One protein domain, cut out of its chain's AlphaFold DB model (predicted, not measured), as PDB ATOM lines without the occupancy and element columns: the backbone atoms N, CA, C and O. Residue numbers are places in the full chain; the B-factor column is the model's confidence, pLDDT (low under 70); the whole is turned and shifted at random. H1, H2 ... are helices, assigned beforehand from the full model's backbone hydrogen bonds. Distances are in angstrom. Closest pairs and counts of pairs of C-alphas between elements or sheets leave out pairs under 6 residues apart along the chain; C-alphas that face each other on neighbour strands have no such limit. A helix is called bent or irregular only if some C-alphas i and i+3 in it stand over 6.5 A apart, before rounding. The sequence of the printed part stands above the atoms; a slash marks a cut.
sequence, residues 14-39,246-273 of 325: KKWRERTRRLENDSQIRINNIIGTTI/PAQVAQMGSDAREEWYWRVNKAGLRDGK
ATOM      1  N   LYS A  14      44.552  25.552  28.782       88.00
ATOM      2  CA  LYS A  14      45.153  26.795  29.291       88.00
ATOM      3  C   LYS A  14      46.649  26.630  29.587       88.00
ATOM      4  O   LYS A  14      47.443  27.425  29.092       88.00
ATOM      5  N   LYS A  15      47.033  25.570  30.312       87.44
ATOM      6  CA  LYS A  15      48.443  25.269  30.631       87.44
ATOM      7  C   LYS A  15      49.294  25.069  29.375       87.44
ATOM      8  O   LYS A  15      50.404  25.585  29.294       87.44
ATOM      9  N   TRP A  16      48.764  24.357  28.376       89.50
ATOM     10  CA  TRP A  16      49.462  24.140  27.105       89.50
ATOM     11  C   TRP A  16      49.704  25.451  26.340       89.50
ATOM     12  O   TRP A  16      50.805  25.682  25.837       89.50
ATOM     13  N   ARG A  17      48.703  26.346  26.289       88.94
ATOM     14  CA  ARG A  17      48.833  27.660  25.633       88.94
ATOM     15  C   ARG A  17      49.866  28.543  26.325       88.94
ATOM     16  O   ARG A  17      50.684  29.160  25.655       88.94
ATOM     17  N   GLU A  18      49.837  28.589  27.653       92.44
ATOM     18  CA  GLU A  18      50.778  29.381  28.446       92.44
ATOM     19  C   GLU A  18      52.222  28.906  28.258       92.44
ATOM     20  O   GLU A  18      53.105  29.716  27.981       92.44
ATOM     21  N   ARG A  19      52.439  27.587  28.306       91.06
ATOM     22  CA  ARG A  19      53.741  26.973  28.031       91.06
ATOM     23  C   ARG A  19      54.228  27.268  26.615       91.06
ATOM     24  O   ARG A  19      55.378  27.652  26.440       91.06
ATOM     25  N   THR A  20      53.359  27.109  25.617       90.38
ATOM     26  CA  THR A  20      53.690  27.402  24.214       90.38
ATOM     27  C   THR A  20      54.112  28.857  24.046       90.38
ATOM     28  O   THR A  20      55.164  29.113  23.470       90.38
ATOM     29  N   ARG A  21      53.349  29.793  24.624       94.12
ATOM     30  CA  ARG A  21      53.667  31.224  24.597       94.12
ATOM     31  C   ARG A  21      55.019  31.523  25.246       94.12
ATOM     32  O   ARG A  21      55.782  32.306  24.700       94.12
ATOM     33  N   ARG A  22      55.319  30.905  26.394       95.25
ATOM     34  CA  ARG A  22      56.616  31.073  27.068       95.25
ATOM     35  C   ARG A  22      57.766  30.618  26.169       95.25
ATOM     36  O   ARG A  22      58.646  31.411  25.884       95.25
ATOM     37  N   LEU A  23      57.695  29.397  25.638       92.88
ATOM     38  CA  LEU A  23      58.744  28.839  24.772       92.88
ATOM     39  C   LEU A  23      58.953  29.659  23.487       92.88
ATOM     40  O   LEU A  23      60.077  29.792  23.010       92.88
ATOM     41  N   GLU A  24      57.877  30.213  22.927       93.62
ATOM     42  CA  GLU A  24      57.950  31.125  21.782       93.62
ATOM     43  C   GLU A  24      58.596  32.463  22.146       93.62
ATOM     44  O   GLU A  24      59.417  32.957  21.377       93.62
ATOM     45  N   ASN A  25      58.280  33.025  23.314       96.62
ATOM     46  CA  ASN A  25      58.933  34.236  23.806       96.62
ATOM     47  C   ASN A  25      60.431  34.004  24.045       96.62
ATOM     48  O   ASN A  25      61.241  34.797  23.574       96.62
ATOM     49  N   ASP A  26      60.798  32.898  24.696       96.75
ATOM     50  CA  ASP A  26      62.198  32.537  24.948       96.75
ATOM     51  C   ASP A  26      62.956  32.373  23.620       96.75
ATOM     52  O   ASP A  26      64.062  32.879  23.453       96.75
ATOM     53  N   SER A  27      62.326  31.733  22.629       95.94
ATOM     54  CA  SER A  27      62.867  31.609  21.270       95.94
ATOM     55  C   SER A  27      63.086  32.964  20.603       95.94
ATOM     56  O   SER A  27      64.142  33.193  20.022       95.94
ATOM     57  N   GLN A  28      62.149  33.905  20.735       96.50
ATOM     58  CA  GLN A  28      62.324  35.253  20.188       96.50
ATOM     59  C   GLN A  28      63.468  36.021  20.858       96.50
ATOM     60  O   GLN A  28      64.191  36.747  20.176       96.50
ATOM     61  N   ILE A  29      63.650  35.859  22.172       97.50
ATOM     62  CA  ILE A  29      64.780  36.450  22.902       97.50
ATOM     63  C   ILE A  29      66.095  35.876  22.366       97.50
ATOM     64  O   ILE A  29      66.945  36.644  21.914       97.50
ATOM     65  N   ARG A  30      66.220  34.544  22.301       97.88
ATOM     66  CA  ARG A  30      67.418  33.880  21.763       97.88
ATOM     67  C   ARG A  30      67.712  34.292  20.326       97.88
ATOM     68  O   ARG A  30      68.850  34.614  20.014       97.88
ATOM     69  N   ILE A  31      66.704  34.341  19.452       96.69
ATOM     70  CA  ILE A  31      66.867  34.790  18.059       96.69
ATOM     71  C   ILE A  31      67.441  36.210  18.008       96.69
ATOM     72  O   ILE A  31      68.372  36.465  17.245       96.69
ATOM     73  N   ASN A  32      66.921  37.135  18.818       96.31
ATOM     74  CA  ASN A  32      67.432  38.505  18.846       96.31
ATOM     75  C   ASN A  32      68.875  38.573  19.348       96.31
ATOM     76  O   ASN A  32      69.670  39.291  18.747       96.31
ATOM     77  N   ASN A  33      69.220  37.811  20.384       97.12
ATOM     78  CA  ASN A  33      70.583  37.742  20.904       97.12
ATOM     79  C   ASN A  33      71.556  37.124  19.893       97.12
ATOM     80  O   ASN A  33      72.645  37.654  19.685       97.12
ATOM     81  N   ILE A  34      71.156  36.043  19.214       96.75
ATOM     82  CA  ILE A  34      71.944  35.426  18.139       96.75
ATOM     83  C   ILE A  34      72.218  36.468  17.055       96.75
ATOM     84  O   ILE A  34      73.369  36.690  16.710       96.75
ATOM     85  N   ILE A  35      71.189  37.161  16.561       95.94
ATOM     86  CA  ILE A  35      71.370  38.188  15.524       95.94
ATOM     87  C   ILE A  35      72.261  39.329  16.030       95.94
ATOM     88  O   ILE A  35      73.177  39.753  15.327       95.94
ATOM     89  N   GLY A  36      72.019  39.813  17.250       95.06
ATOM     90  CA  GLY A  36      72.794  40.891  17.858       95.06
ATOM     91  C   GLY A  36      74.279  40.553  17.997       95.06
ATOM     92  O   GLY A  36      75.119  41.409  17.742       95.06
ATOM     93  N   THR A  37      74.603  39.305  18.337       93.56
ATOM     94  CA  THR A  37      75.988  38.847  18.523       93.56
ATOM     95  C   THR A  37      76.679  38.442  17.222       93.56
ATOM     96  O   THR A  37      77.882  38.654  17.100       93.56
ATOM     97  N   THR A  38      75.964  37.883  16.236       91.94
ATOM     98  CA  THR A  38      76.591  37.380  14.998       91.94
ATOM     99  C   THR A  38      76.591  38.375  13.844       91.94
ATOM    100  O   THR A  38      77.499  38.339  13.018       91.94
ATOM    101  N   ILE A  39      75.574  39.228  13.748       93.25
ATOM    102  CA  ILE A  39      75.380  40.173  12.634       93.25
ATOM    103  C   ILE A  39      75.530  41.619  13.120       93.25
ATOM    104  O   ILE A  39      76.005  42.478  12.376       93.25
ATOM    105  N   PRO A 246      74.776  20.060  17.052       93.19
ATOM    106  CA  PRO A 246      75.999  20.085  16.258       93.19
ATOM    107  C   PRO A 246      77.064  20.995  16.874       93.19
ATOM    108  O   PRO A 246      76.756  22.099  17.328       93.19
ATOM    109  N   ALA A 247      78.327  20.560  16.847       92.94
ATOM    110  CA  ALA A 247      79.439  21.301  17.445       92.94
ATOM    111  C   ALA A 247      79.548  22.731  16.891       92.94
ATOM    112  O   ALA A 247      79.759  23.668  17.654       92.94
ATOM    113  N   GLN A 248      79.316  22.905  15.587       91.56
ATOM    114  CA  GLN A 248      79.335  24.209  14.923       91.56
ATOM    115  C   GLN A 248      78.274  25.160  15.484       91.56
ATOM    116  O   GLN A 248      78.528  26.349  15.593       91.56
ATOM    117  N   VAL A 249      77.098  24.645  15.855       92.81
ATOM    118  CA  VAL A 249      76.023  25.443  16.463       92.81
ATOM    119  C   VAL A 249      76.334  25.721  17.931       92.81
ATOM    120  O   VAL A 249      76.147  26.839  18.396       92.81
ATOM    121  N   ALA A 250      76.857  24.732  18.661       92.50
ATOM    122  CA  ALA A 250      77.235  24.897  20.063       92.50
ATOM    123  C   ALA A 250      78.339  25.954  20.257       92.50
ATOM    124  O   ALA A 250      78.304  26.710  21.225       92.50
ATOM    125  N   GLN A 251      79.282  26.049  19.315       92.88
ATOM    126  CA  GLN A 251      80.339  27.067  19.305       92.88
ATOM    127  C   GLN A 251      79.813  28.497  19.093       92.88
ATOM    128  O   GLN A 251      80.517  29.446  19.418       92.88
ATOM    129  N   MET A 252      78.582  28.668  18.594       91.50
ATOM    130  CA  MET A 252      77.955  29.987  18.426       91.50
ATOM    131  C   MET A 252      77.350  30.541  19.727       91.50
ATOM    132  O   MET A 252      76.808  31.642  19.718       91.50
ATOM    133  N   GLY A 253      77.421  29.792  20.832       94.50
ATOM    134  CA  GLY A 253      76.951  30.219  22.150       94.50
ATOM    135  C   GLY A 253      75.703  29.482  22.639       94.50
ATOM    136  O   GLY A 253      75.075  28.699  21.917       94.50
ATOM    137  N   SER A 254      75.347  29.732  23.902       96.38
ATOM    138  CA  SER A 254      74.211  29.094  24.584       96.38
ATOM    139  C   SER A 254      72.890  29.331  23.856       96.38
ATOM    140  O   SER A 254      72.158  28.376  23.613       96.38
ATOM    141  N   ASP A 255      72.630  30.564  23.416       97.38
ATOM    142  CA  ASP A 255      71.383  30.911  22.727       97.38
ATOM    143  C   ASP A 255      71.222  30.143  21.412       97.38
ATOM    144  O   ASP A 255      70.144  29.623  21.124       97.38
ATOM    145  N   ALA A 256      72.294  30.003  20.626       96.38
ATOM    146  CA  ALA A 256      72.267  29.226  19.387       96.38
ATOM    147  C   ALA A 256      72.016  27.737  19.658       96.38
ATOM    148  O   ALA A 256      71.202  27.108  18.977       96.38
ATOM    149  N   ARG A 257      72.679  27.186  20.682       96.06
ATOM    150  CA  ARG A 257      72.506  25.796  21.111       96.06
ATOM    151  C   ARG A 257      71.067  25.511  21.538       96.06
ATOM    152  O   ARG A 257      70.466  24.541  21.074       96.06
ATOM    153  N   GLU A 258      70.515  26.353  22.402       96.12
ATOM    154  CA  GLU A 258      69.151  26.218  22.910       96.12
ATOM    155  C   GLU A 258      68.100  26.447  21.829       96.12
ATOM    156  O   GLU A 258      67.110  25.719  21.776       96.12
ATOM    157  N   GLU A 259      68.310  27.416  20.937       96.75
ATOM    158  CA  GLU A 259      67.385  27.685  19.839       96.75
ATOM    159  C   GLU A 259      67.341  26.528  18.840       96.75
ATOM    160  O   GLU A 259      66.257  26.111  18.424       96.75
ATOM    161  N   TRP A 260      68.494  25.947  18.507       95.38
ATOM    162  CA  TRP A 260      68.547  24.744  17.680       95.38
ATOM    163  C   TRP A 260      67.798  23.587  18.339       95.38
ATOM    164  O   TRP A 260      66.941  22.964  17.710       95.38
ATOM    165  N   TYR A 261      68.068  23.337  19.624       93.44
ATOM    166  CA  TYR A 261      67.415  22.275  20.388       93.44
ATOM    167  C   TYR A 261      65.897  22.466  20.471       93.44
ATOM    168  O   TYR A 261      65.138  21.511  20.291       93.44
ATOM    169  N   TRP A 262      65.454  23.702  20.707       92.19
ATOM    170  CA  TRP A 262      64.046  24.075  20.702       92.19
ATOM    171  C   TRP A 262      63.390  23.753  19.362       92.19
ATOM    172  O   TRP A 262      62.351  23.093  19.350       92.19
ATOM    173  N   ARG A 263      63.990  24.173  18.242       90.69
ATOM    174  CA  ARG A 263      63.422  23.978  16.899       90.69
ATOM    175  C   ARG A 263      63.217  22.502  16.579       90.69
ATOM    176  O   ARG A 263      62.094  22.110  16.268       90.69
ATOM    177  N   VAL A 264      64.246  21.675  16.774       89.44
ATOM    178  CA  VAL A 264      64.175  20.241  16.440       89.44
ATOM    179  C   VAL A 264      63.254  19.436  17.366       89.44
ATOM    180  O   VAL A 264      62.796  18.358  16.993       89.44
ATOM    181  N   ASN A 265      62.946  19.952  18.563       89.06
ATOM    182  CA  ASN A 265      62.075  19.302  19.550       89.06
ATOM    183  C   ASN A 265      60.745  20.041  19.789       89.06
ATOM    184  O   ASN A 265      60.005  19.694  20.716       89.06
ATOM    185  N   LYS A 266      60.411  21.042  18.964       87.94
ATOM    186  CA  LYS A 266      59.337  22.025  19.196       87.94
ATOM    187  C   LYS A 266      58.006  21.399  19.606       87.94
ATOM    188  O   LYS A 266      57.388  21.823  20.583       87.94
ATOM    189  N   ALA A 267      57.575  20.362  18.888       83.94
ATOM    190  CA  ALA A 267      56.335  19.648  19.186       83.94
ATOM    191  C   ALA A 267      56.372  18.969  20.568       83.94
ATOM    192  O   ALA A 267      55.481  19.181  21.387       83.94
ATOM    193  N   GLY A 268      57.434  18.215  20.869       85.88
ATOM    194  CA  GLY A 268      57.568  17.520  22.151       85.88
ATOM    195  C   GLY A 268      57.714  18.474  23.341       85.88
ATOM    196  O   GLY A 268      57.125  18.233  24.394       85.88
ATOM    197  N   LEU A 269      58.434  19.584  23.164       88.44
ATOM    198  CA  LEU A 269      58.608  20.605  24.198       88.44
ATOM    199  C   LEU A 269      57.293  21.319  24.523       88.44
ATOM    200  O   LEU A 269      57.010  21.545  25.702       88.44
ATOM    201  N   ARG A 270      56.448  21.608  23.526       87.12
ATOM    202  CA  ARG A 270      55.087  22.138  23.750       87.12
ATOM    203  C   ARG A 270      54.201  21.153  24.516       87.12
ATOM    204  O   ARG A 270      53.441  21.570  25.386       87.12
ATOM    205  N   ASP A 271      54.369  19.858  24.266       85.50
ATOM    206  CA  ASP A 271      53.632  18.785  24.943       85.50
ATOM    207  C   ASP A 271      54.151  18.459  26.356       85.50
ATOM    208  O   ASP A 271      53.586  17.603  27.038       85.50
ATOM    209  N   GLY A 272      55.210  19.130  26.822       82.94
ATOM    210  CA  GLY A 272      55.769  18.913  28.160       82.94
ATOM    211  C   GLY A 272      56.741  17.740  28.267       82.94
ATOM    212  O   GLY A 272      57.057  17.322  29.376       82.94
ATOM    213  N   LYS A 273      57.225  17.203  27.143       78.69
ATOM    214  CA  LYS A 273      58.180  16.088  27.116       78.69
ATOM    215  C   LYS A 273      59.607  16.572  27.389       78.69
ATOM    216  O   LYS A 273      60.467  16.379  26.552       78.69
TER     217      LYS A 273
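AT A GLANCE: This is residues 14 to 39 and 246 to 273 of the 325 residues of the protein "RNase H type-1 domain-containing protein" of Leptosphaeria maculans (strain JN3 / isolate v23.1.3 / race Av1-4-5-6-7-8) (UniProt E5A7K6). One long straight helix, H1, has a shorter, kinked helix, H3, packed along its side and running back the opposite way, so that the two make a flat two-helix slab. The very short helix H2 packs on the first part of H3, near the last residues of H1 along the long axis but apart from H1. The printed part has 54 residues with three named helices, in the order H1, H2, H3, and no named strand; the class is all helix. With a radius of gyration of the C-alphas of 12.1 A it is only just compact, close to loose, and its C-alphas span 36 by 21 by 11 A.

IN THESE COORDINATES: Find C-alpha 14 at (45.153, 26.795, 29.291); from there H1, residues 14 to 38, runs 36.1 A to C-alpha 38 at (76.591, 37.380, 14.998). Next look at H3, residues 254 to 270, which covers 20.4 A from its first to its last C-alpha and ends at C-alpha 270 at (55.087, 22.138, 23.750). H3 is irregular: the C-alphas of Val 264 and Ala 267 are 8.3 A apart, and near residue 264 it has a kink of 72 degrees. Before it in the chain you will find H2, residues 247 to 250, four residues long.

HOW THE PARTS SIT: Begin at H1 and look across to H3: the two touch, with 16 pairs of C-alphas within 8 A. Their closest C-alphas are those of Arg 30 and Asp 255, 5.0 A apart. The lines of H1 and H3 stand at a shallow tilt of 24 degrees, the line of H3 being a rough one, and they run opposite ways. From H3 go on to H2, which touches residues 256 to 260 of H3 alone; the closest C-alphas are those of Ala 250 and Arg 257, 4.9 A apart. H1 and H2 are apart. Along the backbone, every O i to N i+4 pair of H1 is within hydrogen-bond range; in H3 11 of 13 are, and H2 is too short for such a pair.

THE WHOLE: The two C-alphas farthest apart are those of Lys 14 and Gln 248, at 37.2 A. Look for the cut after Ile 39: residues 40 to 245 are not printed, and C-alphas 39 and 246 stand 20.4 A apart across it. The link from H1 to H2 is the link across this cut, while the link from H2 to H3, three residues, is tight. The mean pLDDT of the printed part is 92.5, and no printed residue is under 70.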